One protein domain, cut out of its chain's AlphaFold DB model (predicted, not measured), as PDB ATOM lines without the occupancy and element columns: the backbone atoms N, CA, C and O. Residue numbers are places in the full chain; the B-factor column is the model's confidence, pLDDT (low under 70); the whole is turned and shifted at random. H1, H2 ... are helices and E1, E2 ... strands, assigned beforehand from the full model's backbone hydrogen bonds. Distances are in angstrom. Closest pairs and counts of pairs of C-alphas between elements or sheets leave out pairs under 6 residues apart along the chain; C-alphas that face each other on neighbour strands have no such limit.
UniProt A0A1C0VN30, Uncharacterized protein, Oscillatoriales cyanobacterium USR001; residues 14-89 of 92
ATOM      1  N   LEU A  14     184.410 219.860 190.728       80.38
ATOM      2  CA  LEU A  14     184.702 218.601 191.422       80.38
ATOM      3  C   LEU A  14     183.555 218.179 192.341       80.38
ATOM      4  O   LEU A  14     183.307 216.990 192.497       80.38
ATOM      5  N   VAL A  15     182.851 219.141 192.943       84.44
ATOM      6  CA  VAL A  15     181.684 218.848 193.787       84.44
ATOM      7  C   VAL A  15     180.546 218.271 192.947       84.44
ATOM      8  O   VAL A  15     179.992 217.241 193.312       84.44
ATOM      9  N   VAL A  16     180.232 218.882 191.801       86.31
ATOM     10  CA  VAL A  16     179.178 218.382 190.902       86.31
ATOM     11  C   VAL A  16     179.529 217.002 190.344       86.31
ATOM     12  O   VAL A  16     178.674 216.118 190.343       86.31
ATOM     13  N   ALA A  17     180.780 216.794 189.924       87.00
ATOM     14  CA  ALA A  17     181.232 215.494 189.435       87.00
ATOM     15  C   ALA A  17     181.126 214.402 190.514       87.00
ATOM     16  O   ALA A  17     180.634 213.312 190.235       87.00
ATOM     17  N   GLN A  18     181.514 214.718 191.756       89.81
ATOM     18  CA  GLN A  18     181.410 213.799 192.890       89.81
ATOM     19  C   GLN A  18     179.953 213.420 193.191       89.81
ATOM     20  O   GLN A  18     179.644 212.238 193.319       89.81
ATOM     21  N   ILE A  19     179.051 214.405 193.255       91.00
ATOM     22  CA  ILE A  19     177.619 214.157 193.487       91.00
ATOM     23  C   ILE A  19     177.046 213.278 192.369       91.00
ATOM     24  O   ILE A  19     176.304 212.338 192.635       91.00
ATOM     25  N   ALA A  20     177.414 213.538 191.113       91.25
ATOM     26  CA  ALA A  20     176.949 212.736 189.986       91.25
ATOM     27  C   ALA A  20     177.419 211.276 190.068       91.25
ATOM     28  O   ALA A  20     176.642 210.364 189.782       91.25
ATOM     29  N   GLN A  21     178.664 211.050 190.493       92.12
ATOM     30  CA  GLN A  21     179.207 209.711 190.705       92.12
ATOM     31  C   GLN A  21     178.472 208.967 191.830       92.12
ATOM     32  O   GLN A  21     178.126 207.794 191.677       92.12
ATOM     33  N   GLU A  22     178.196 209.648 192.944       94.31
ATOM     34  CA  GLU A  22     177.435 209.095 194.070       94.31
ATOM     35  C   GLU A  22     176.006 208.726 193.656       94.31
ATOM     36  O   GLU A  22     175.528 207.637 193.978       94.31
ATOM     37  N   GLU A  23     175.348 209.579 192.872       94.12
ATOM     38  CA  GLU A  23     174.008 209.313 192.349       94.12
ATOM     39  C   GLU A  23     173.989 208.145 191.353       94.12
ATOM     40  O   GLU A  23     173.096 207.301 191.422       94.12
ATOM     41  N   LEU A  24     174.990 208.022 190.472       94.12
ATOM     42  CA  LEU A  24     175.124 206.859 189.584       94.12
ATOM     43  C   LEU A  24     175.281 205.558 190.379       94.12
ATOM     44  O   LEU A  24     174.600 204.570 190.096       94.12
ATOM     45  N   ALA A  25     176.143 205.565 191.399       94.50
ATOM     46  CA  ALA A  25     176.332 204.417 192.277       94.50
ATOM     47  C   ALA A  25     175.038 204.069 193.029       94.50
ATOM     48  O   ALA A  25     174.665 202.896 193.105       94.50
ATOM     49  N   ARG A  26     174.309 205.076 193.522       95.50
ATOM     50  CA  ARG A  26     173.017 204.900 194.193       95.50
ATOM     51  C   ARG A  26     171.965 204.300 193.261       95.50
ATOM     52  O   ARG A  26     171.293 203.355 193.659       95.50
ATOM     53  N   LEU A  27     171.837 204.800 192.031       94.62
ATOM     54  CA  LEU A  27     170.856 204.318 191.048       94.62
ATOM     55  C   LEU A  27     171.167 202.922 190.498       94.62
ATOM     56  O   LEU A  27     170.258 202.248 190.021       94.62
ATOM     57  N   SER A  28     172.418 202.466 190.594       91.12
ATOM     58  CA  SER A  28     172.785 201.085 190.255       91.12
ATOM     59  C   SER A  28     172.220 200.044 191.233       91.12
ATOM     60  O   SER A  28     172.202 198.853 190.923       91.12
ATOM     61  N   GLN A  29     171.752 200.476 192.410       93.25
ATOM     62  CA  GLN A  29     171.169 199.582 193.402       93.25
ATOM     63  C   GLN A  29     169.750 199.159 192.992       93.25
ATOM     64  O   GLN A  29     168.946 199.995 192.573       93.25
ATOM     65  N   PRO A  30     169.376 197.881 193.181       87.38
ATOM     66  CA  PRO A  30     168.077 197.361 192.747       87.38
ATOM     67  C   PRO A  30     166.877 197.996 193.473       87.38
ATOM     68  O   PRO A  30     165.749 197.911 192.996       87.38
ATOM     69  N   ASN A  31     167.098 198.625 194.628       91.50
ATOM     70  CA  ASN A  31     166.076 199.295 195.434       91.50
ATOM     71  C   ASN A  31     166.164 200.828 195.373       91.50
ATOM     72  O   ASN A  31     165.578 201.498 196.225       91.50
ATOM     73  N   ALA A  32     166.890 201.391 194.405       93.75
ATOM     74  CA  ALA A  32     167.030 202.833 194.278       93.75
ATOM     75  C   ALA A  32     165.668 203.506 194.057       93.75
ATOM     76  O   ALA A  32     164.915 203.139 193.153       93.75
ATOM     77  N   THR A  33     165.361 204.515 194.870       94.56
ATOM     78  CA  THR A  33     164.133 205.308 194.764       94.56
ATOM     79  C   THR A  33     164.415 206.739 194.314       94.56
ATOM     80  O   THR A  33     165.538 207.237 194.407       94.56
ATOM     81  N   LEU A  34     163.388 207.394 193.784       91.56
ATOM     82  CA  LEU A  34     163.390 208.769 193.310       91.56
ATOM     83  C   LEU A  34     162.181 209.511 193.865       91.56
ATOM     84  O   LEU A  34     161.095 208.942 193.976       91.56
ATOM     85  N   SER A  35     162.363 210.799 194.133       89.38
ATOM     86  CA  SER A  35     161.259 211.717 194.391       89.38
ATOM     87  C   SER A  35     160.742 212.255 193.062       89.38
ATOM     88  O   SER A  35     161.443 212.981 192.358       89.38
ATOM     89  N   LYS A  36     159.513 211.893 192.710       85.31
ATOM     90  CA  LYS A  36     158.783 212.437 191.573       85.31
ATOM     91  C   LYS A  36     157.962 213.629 192.050       85.31
ATOM     92  O   LYS A  36     157.084 213.479 192.896       85.31
ATOM     93  N   PHE A  37     158.247 214.794 191.488       83.94
ATOM     94  CA  PHE A  37     157.405 215.972 191.634       83.94
ATOM     95  C   PHE A  37     156.475 216.071 190.425       83.94
ATOM     96  O   PHE A  37     156.927 215.927 189.288       83.94
ATOM     97  N   ASP A  38     155.192 216.294 190.678       78.69
ATOM     98  CA  ASP A  38     154.187 216.531 189.652       78.69
ATOM     99  C   ASP A  38     153.700 217.979 189.793       78.69
ATOM    100  O   ASP A  38     153.161 218.367 190.829       78.69
ATOM    101  N   ILE A  39     153.975 218.799 188.772       73.94
ATOM    102  CA  ILE A  39     153.633 220.230 188.766       73.94
ATOM    103  C   ILE A  39     152.115 220.424 188.821       73.94
ATOM    104  O   ILE A  39     151.652 221.404 189.404       73.94
ATOM    105  N   ASP A  40     151.348 219.485 188.265       77.94
ATOM    106  CA  ASP A  40     149.902 219.618 188.125       77.94
ATOM    107  C   ASP A  40     149.154 219.151 189.379       77.94
ATOM    108  O   ASP A  40     148.047 219.620 189.649       77.94
ATOM    109  N   SER A  41     149.747 218.258 190.184       66.81
ATOM    110  CA  SER A  41     149.086 217.752 191.393       66.81
ATOM    111  C   SER A  41     149.122 218.749 192.549       66.81
ATOM    112  O   SER A  41     148.285 218.657 193.444       66.81
ATOM    113  N   ASN A  42     150.073 219.693 192.568       65.06
ATOM    114  CA  ASN A  42     150.304 220.656 193.659       65.06
ATOM    115  C   ASN A  42     150.350 220.016 195.071       65.06
ATOM    116  O   ASN A  42     150.220 220.696 196.088       65.06
ATOM    117  N   THR A  43     150.505 218.694 195.124       59.28
ATOM    118  CA  THR A  43     150.437 217.865 196.321       59.28
ATOM    119  C   THR A  43     151.440 216.732 196.171       59.28
ATOM    120  O   THR A  43     151.351 215.900 195.269       59.28
ATOM    121  N   ASP A  44     152.406 216.792 197.081       69.44
ATOM    122  CA  ASP A  44     153.328 215.766 197.543       69.44
ATOM    123  C   ASP A  44     154.261 215.098 196.521       69.44
ATOM    124  O   ASP A  44     153.870 214.421 195.572       69.44
ATOM    125  N   CYS A  45     155.563 215.225 196.800       81.19
ATOM    126  CA  CYS A  45     156.604 214.429 196.164       81.19
ATOM    127  C   CYS A  45     156.307 212.937 196.369       81.19
ATOM    128  O   CYS A  45     156.365 212.430 197.491       81.19
ATOM    129  N   GLN A  46     156.047 212.215 195.284       85.12
ATOM    130  CA  GLN A  46     155.853 210.772 195.334       85.12
ATOM    131  C   GLN A  46     157.201 210.065 195.314       85.12
ATOM    132  O   GLN A  46     158.074 210.395 194.515       85.12
ATOM    133  N   THR A  47     157.374 209.053 196.161       90.62
ATOM    134  CA  THR A  47     158.544 208.173 196.075       90.62
ATOM    135  C   THR A  47     158.250 207.045 195.092       90.62
ATOM    136  O   THR A  47     157.299 206.292 195.286       90.62
ATOM    137  N   ILE A  48     159.072 206.906 194.053       92.31
ATOM    138  CA  ILE A  48     158.975 205.846 193.037       92.31
ATOM    139  C   ILE A  48     160.287 205.064 192.971       92.31
ATOM    140  O   ILE A  48     161.340 205.623 193.272       92.31
ATOM    141  N   LYS A  49     160.277 203.789 192.567       94.44
ATOM    142  CA  LYS A  49     161.542 203.085 192.297       94.44
ATOM    143  C   LYS A  49     162.080 203.493 190.935       94.44
ATOM    144  O   LYS A  49     161.326 203.676 189.984       94.44
ATOM    145  N   PHE A  50     163.399 203.579 190.822       93.81
ATOM    146  CA  PHE A  50     164.063 203.865 189.556       93.81
ATOM    147  C   PHE A  50     163.749 202.803 188.494       93.81
ATOM    148  O   PHE A  50     163.497 203.138 187.341       93.81
ATOM    149  N   SER A  51     163.675 201.535 188.908       93.69
ATOM    150  CA  SER A  51     163.308 200.399 188.056       93.69
ATOM    151  C   SER A  51     161.889 200.472 187.494       93.69
ATOM    152  O   SER A  51     161.616 199.844 186.475       93.69
ATOM    153  N   ASP A  52     160.996 201.216 188.153       92.94
ATOM    154  CA  ASP A  52     159.588 201.331 187.760       92.94
ATOM    155  C   ASP A  52     159.402 202.394 186.664       92.94
ATOM    156  O   ASP A  52     158.333 202.506 186.065       92.94
ATOM    157  N   LEU A  53     160.445 203.183 186.375       92.19
ATOM    158  CA  LEU A  53     160.446 204.111 185.254       92.19
ATOM    159  C   LEU A  53     160.564 203.362 183.919       92.19
ATOM    160  O   LEU A  53     161.267 202.355 183.839       92.19
ATOM    161  N   PRO A  54     159.992 203.900 182.828       94.62
ATOM    162  CA  PRO A  54     160.287 203.418 181.484       94.62
ATOM    163  C   PRO A  54     161.798 203.398 181.218       94.62
ATOM    164  O   PRO A  54     162.510 204.332 181.594       94.62
ATOM    165  N   THR A  55     162.297 202.367 180.529       94.06
ATOM    166  CA  THR A  55     163.737 202.190 180.258       94.06
ATOM    167  C   THR A  55     164.371 203.418 179.602       94.06
ATOM    168  O   THR A  55     165.484 203.801 179.954       94.06
ATOM    169  N   GLU A  56     163.655 204.084 178.697       95.50
ATOM    170  CA  GLU A  56     164.113 205.320 178.051       95.50
ATOM    171  C   GLU A  56     164.384 206.438 179.067       95.50
ATOM    172  O   GLU A  56     165.417 207.106 178.996       95.50
ATOM    173  N   LYS A  57     163.511 206.592 180.072       92.81
ATOM    174  CA  LYS A  57     163.681 207.571 181.153       92.81
ATOM    175  C   LYS A  57     164.833 207.215 182.080       92.81
ATOM    176  O   LYS A  57     165.585 208.103 182.475       92.81
ATOM    177  N   GLN A  58     165.024 205.931 182.372       93.62
ATOM    178  CA  GLN A  58     166.191 205.477 183.128       93.62
ATOM    179  C   GLN A  58     167.497 205.841 182.401       93.62
ATOM    180  O   GLN A  58     168.413 206.401 183.001       93.62
ATOM    181  N   GLN A  59     167.566 205.588 181.091       95.31
ATOM    182  CA  GLN A  59     168.738 205.914 180.276       95.31
ATOM    183  C   GLN A  59     168.987 207.422 180.168       95.31
ATOM    184  O   GLN A  59     170.142 207.844 180.199       95.31
ATOM    185  N   GLU A  60     167.932 208.230 180.036       95.12
ATOM    186  CA  GLU A  60     168.025 209.693 180.010       95.12
ATOM    187  C   GLU A  60     168.680 210.227 181.294       95.12
ATOM    188  O   GLU A  60     169.652 210.983 181.227       95.12
ATOM    189  N   ILE A  61     168.220 209.751 182.456       91.81
ATOM    190  CA  ILE A  61     168.765 210.120 183.770       91.81
ATOM    191  C   ILE A  61     170.241 209.709 183.885       91.81
ATOM    192  O   ILE A  61     171.085 210.533 184.243       91.81
ATOM    193  N   ILE A  62     170.575 208.463 183.528       93.75
ATOM    194  CA  ILE A  62     171.955 207.953 183.589       93.75
ATOM    195  C   ILE A  62     172.883 208.773 182.689       93.75
ATOM    196  O   ILE A  62     173.963 209.172 183.123       93.75
ATOM    197  N   LYS A  63     172.469 209.070 181.453       92.38
ATOM    198  CA  LYS A  63     173.265 209.879 180.516       92.38
ATOM    199  C   LYS A  63     173.512 211.288 181.051       92.38
ATOM    200  O   LYS A  63     174.624 211.796 180.908       92.38
ATOM    201  N   GLY A  64     172.505 211.902 181.673       89.38
ATOM    202  CA  GLY A  64     172.648 213.201 182.329       89.38
ATOM    203  C   GLY A  64     173.707 213.166 183.432       89.38
ATOM    204  O   GLY A  64     174.629 213.979 183.427       89.38
ATOM    205  N   LEU A  65     173.641 212.174 184.321       91.00
ATOM    206  CA  LEU A  65     174.611 212.021 185.407       91.00
ATOM    207  C   LEU A  65     176.031 211.715 184.899       91.00
ATOM    208  O   LEU A  65     176.995 212.297 185.386       91.00
ATOM    209  N   GLN A  66     176.176 210.886 183.866       90.38
ATOM    210  CA  GLN A  66     177.476 210.626 183.231       90.38
ATOM    211  C   GLN A  66     178.068 211.876 182.570       90.38
ATOM    212  O   GLN A  66     179.285 212.058 182.545       90.38
ATOM    213  N   ALA A  67     177.231 212.750 182.006       87.12
ATOM    214  CA  ALA A  67     177.692 214.046 181.518       87.12
ATOM    215  C   ALA A  67     178.155 214.937 182.681       87.12
ATOM    216  O   ALA A  67     179.143 215.662 182.534       87.12
ATOM    217  N   CYS A  68     177.494 214.839 183.840       85.62
ATOM    218  CA  CYS A  68     177.883 215.561 185.043       85.62
ATOM    219  C   CYS A  68     179.235 215.108 185.621       85.62
ATOM    220  O   CYS A  68     180.059 215.934 186.012       85.62
ATOM    221  N   GLU A  69     179.509 213.805 185.601       80.50
ATOM    222  CA  GLU A  69     180.784 213.228 186.046       80.50
ATOM    223  C   GLU A  69     181.983 213.730 185.222       80.50
ATOM    224  O   GLU A  69     183.064 213.962 185.759       80.50
ATOM    225  N   LYS A  70     181.792 213.982 183.920       80.62
ATOM    226  CA  LYS A  70     182.861 214.440 183.009       80.62
ATOM    227  C   LYS A  70     183.379 215.854 183.303       80.62
ATOM    228  O   LYS A  70     184.348 216.278 182.677       80.62
ATOM    229  N   GLY A  71     182.769 216.579 184.245       70.50
ATOM    230  CA  GLY A  71     183.378 217.769 184.839       70.50
ATOM    231  C   GLY A  71     183.460 218.983 183.908       70.50
ATOM    232  O   GLY A  71     184.513 219.607 183.779       70.50
ATOM    233  N   GLY A  72     182.344 219.351 183.276       71.44
ATOM    234  CA  GLY A  72     182.219 220.554 182.441       71.44
ATOM    235  C   GLY A  72     181.580 221.761 183.138       71.44
ATOM    236  O   GLY A  72     181.115 222.672 182.452       71.44
ATOM    237  N   PHE A  73     181.494 221.777 184.470       71.12
ATOM    238  CA  PHE A  73     180.701 222.774 185.189       71.12
ATOM    239  C   PHE A  73     181.531 223.992 185.550       71.12
ATOM    240  O   PHE A  73     182.633 223.913 186.093       71.12
ATOM    241  N   VAL A  74     180.947 225.146 185.275       67.88
ATOM    242  CA  VAL A  74     181.405 226.433 185.779       67.88
ATOM    243  C   VAL A  74     180.346 226.961 186.727       67.88
ATOM    244  O   VAL A  74     179.155 226.699 186.544       67.88
ATOM    245  N   THR A  75     180.761 227.709 187.744       71.19
ATOM    246  CA  THR A  75     179.784 228.420 188.571       71.19
ATOM    247  C   THR A  75     179.019 229.431 187.719       71.19
ATOM    248  O   THR A  75     179.518 229.899 186.691       71.19
ATOM    249  N   LEU A  76     177.814 229.807 188.151       77.81
ATOM    250  CA  LEU A  76     177.072 230.891 187.500       77.81
ATOM    251  C   LEU A  76     177.880 232.193 187.486       77.81
ATOM    252  O   LEU A  76     177.837 232.930 186.502       77.81
ATOM    253  N   ASP A  77     178.659 232.445 188.535       76.75
ATOM    254  CA  ASP A  77     179.538 233.608 188.618       76.75
ATOM    255  C   ASP A  77     180.685 233.532 187.604       76.75
ATOM    256  O   ASP A  77     180.951 234.511 186.907       76.75
ATOM    257  N   ASP A  78     181.325 232.371 187.448       73.50
ATOM    258  CA  ASP A  78     182.375 232.163 186.444       73.50
ATOM    259  C   ASP A  78     181.824 232.237 185.018       73.50
ATOM    260  O   ASP A  78     182.465 232.811 184.135       73.50
ATOM    261  N   TYR A  79     180.620 231.712 184.779       78.19
ATOM    262  CA  TYR A  79     179.927 231.853 183.500       78.19
ATOM    263  C   TYR A  79     179.640 233.322 183.181       78.19
ATOM    264  O   TYR A  79     179.951 233.789 182.083       78.19
ATOM    265  N   ARG A  80     179.099 234.073 184.150       78.00
ATOM    266  CA  ARG A  80     178.845 235.514 184.014       78.00
ATOM    267  C   ARG A  80     180.140 236.254 183.701       78.00
ATOM    268  O   ARG A  80     180.187 236.953 182.694       78.00
ATOM    269  N   LYS A  81     181.212 236.032 184.468       78.19
ATOM    270  CA  LYS A  81     182.533 236.632 184.208       78.19
ATOM    271  C   LYS A  81     183.014 236.348 182.782       78.19
ATOM    272  O   LYS A  81     183.320 237.284 182.056       78.19
ATOM    273  N   ARG A  82     182.991 235.087 182.334       72.75
ATOM    274  CA  ARG A  82     183.409 234.702 180.969       72.75
ATOM    275  C   ARG A  82     182.546 235.336 179.874       72.75
ATOM    276  O   ARG A  82     183.066 235.674 178.812       72.75
ATOM    277  N   ARG A  83     181.243 235.508 180.116       66.81
ATOM    278  CA  ARG A  83     180.325 236.154 179.170       66.81
ATOM    279  C   ARG A  83     180.534 237.669 179.107       66.81
ATOM    280  O   ARG A  83     180.514 238.215 178.012       66.81
ATOM    281  N   PHE A  84     180.805 238.330 180.233       56.53
ATOM    282  CA  PHE A  84     181.075 239.773 180.271       56.53
ATOM    283  C   PHE A  84     182.483 240.140 179.772       56.53
ATOM    284  O   PHE A  84     182.626 241.150 179.091       56.53
ATOM    285  N   SER A  85     183.503 239.303 179.992       56.94
ATOM    286  CA  SER A  85     184.855 239.527 179.443       56.94
ATOM    287  C   SER A  85     184.927 239.409 177.914       56.94
ATOM    288  O   SER A  85     185.796 240.013 177.285       56.94
ATOM    289  N   LYS A  86     184.006 238.654 177.295       52.72
ATOM    290  CA  LYS A  86     183.866 238.607 175.832       52.72
ATOM    291  C   LYS A  86     183.244 239.879 175.248       52.72
ATOM    292  O   LYS A  86     183.559 240.215 174.118       52.72
ATOM    293  N   ILE A  87     182.410 240.593 176.007       53.22
ATOM    294  CA  ILE A  87     181.715 241.801 175.525       53.22
ATOM    295  C   ILE A  87     182.655 243.015 175.500       53.22
ATOM    296  O   ILE A  87     182.507 243.889 174.658       53.22
ATOM    297  N   THR A  88     183.669 243.058 176.365       46.69
ATOM    298  CA  THR A  88     184.624 244.178 176.421       46.69
ATOM    299  C   THR A  88     185.828 244.024 175.488       46.69
ATOM    300  O   THR A  88     186.625 244.950 175.387       46.69
ATOM    301  N   SER A  89     185.995 242.866 174.838       49.16
ATOM    302  CA  SER A  89     187.133 242.601 173.937       49.16
ATOM    303  C   SER A  89     186.802 242.790 172.450       49.16
ATOM    304  O   SER A  89     187.710 242.732 171.632       49.16
TER     305      SER A  89
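This is residues 14 to 89 of the 92 residues of an uncharacterized protein of Oscillatoriales cyanobacterium USR001 (UniProt A0A1C0VN30). Two helices, H1 and H2, lie side by side and run opposite ways, with a small two-stranded hairpin, E1 and E2, at one end of the pair; past the other end H3 reaches away as an arm, sticking out with residues 75 to 81 and 83 to 89. The 76 printed residues hold three named helices and two named strands in the order H1, E1, E2, H2, H3, and the class is mostly helix. The sheet has the order E1 - E2, antiparallel. The whole is only just loose, close to extended, with a radius of gyration of the C-alphas of 17.0 A, and elongated, spanning 51 by 31 by 21 A.

Begin with H1, residues 14 to 27, and look across to H2, residues 55 to 69: they touch, and their closest C-alphas, those of Ala 17 and Glu 69, are 4.1 A apart. They run opposite ways at a shallow tilt of 28 degrees. Between them in the chain, E1, residues 33 to 36, and E2, residues 46 to 49, form a hairpin, antiparallel at 143 degrees; look for N 34 and O 48, 2.8 A apart, within hydrogen-bond range. H3, residues 76 to 87, is apart from H1, E1, E2 and H2. In H1 and H2 every O i to N i+4 pair is within hydrogen-bond range, in H3 7 of 8.

Find C-alpha 14 at (184.702, 218.601, 191.422); from there H1 runs 19.9 A to C-alpha 27. E1 covers 9.5 A and E2 10.0 A. H2 runs 21.1 A from C-alpha 55 at (163.737, 202.190, 180.258). H3 runs 16.9 A to C-alpha 87 at (181.715, 241.801, 175.525).

The C-alphas farthest apart, those of Asn 31 and Ser 89, are 52.7 A apart. The printed part has no cut, and no link is long. Look for pLDDT under 70 at residues 41 to 44, residue 74 and residues 83 to 89.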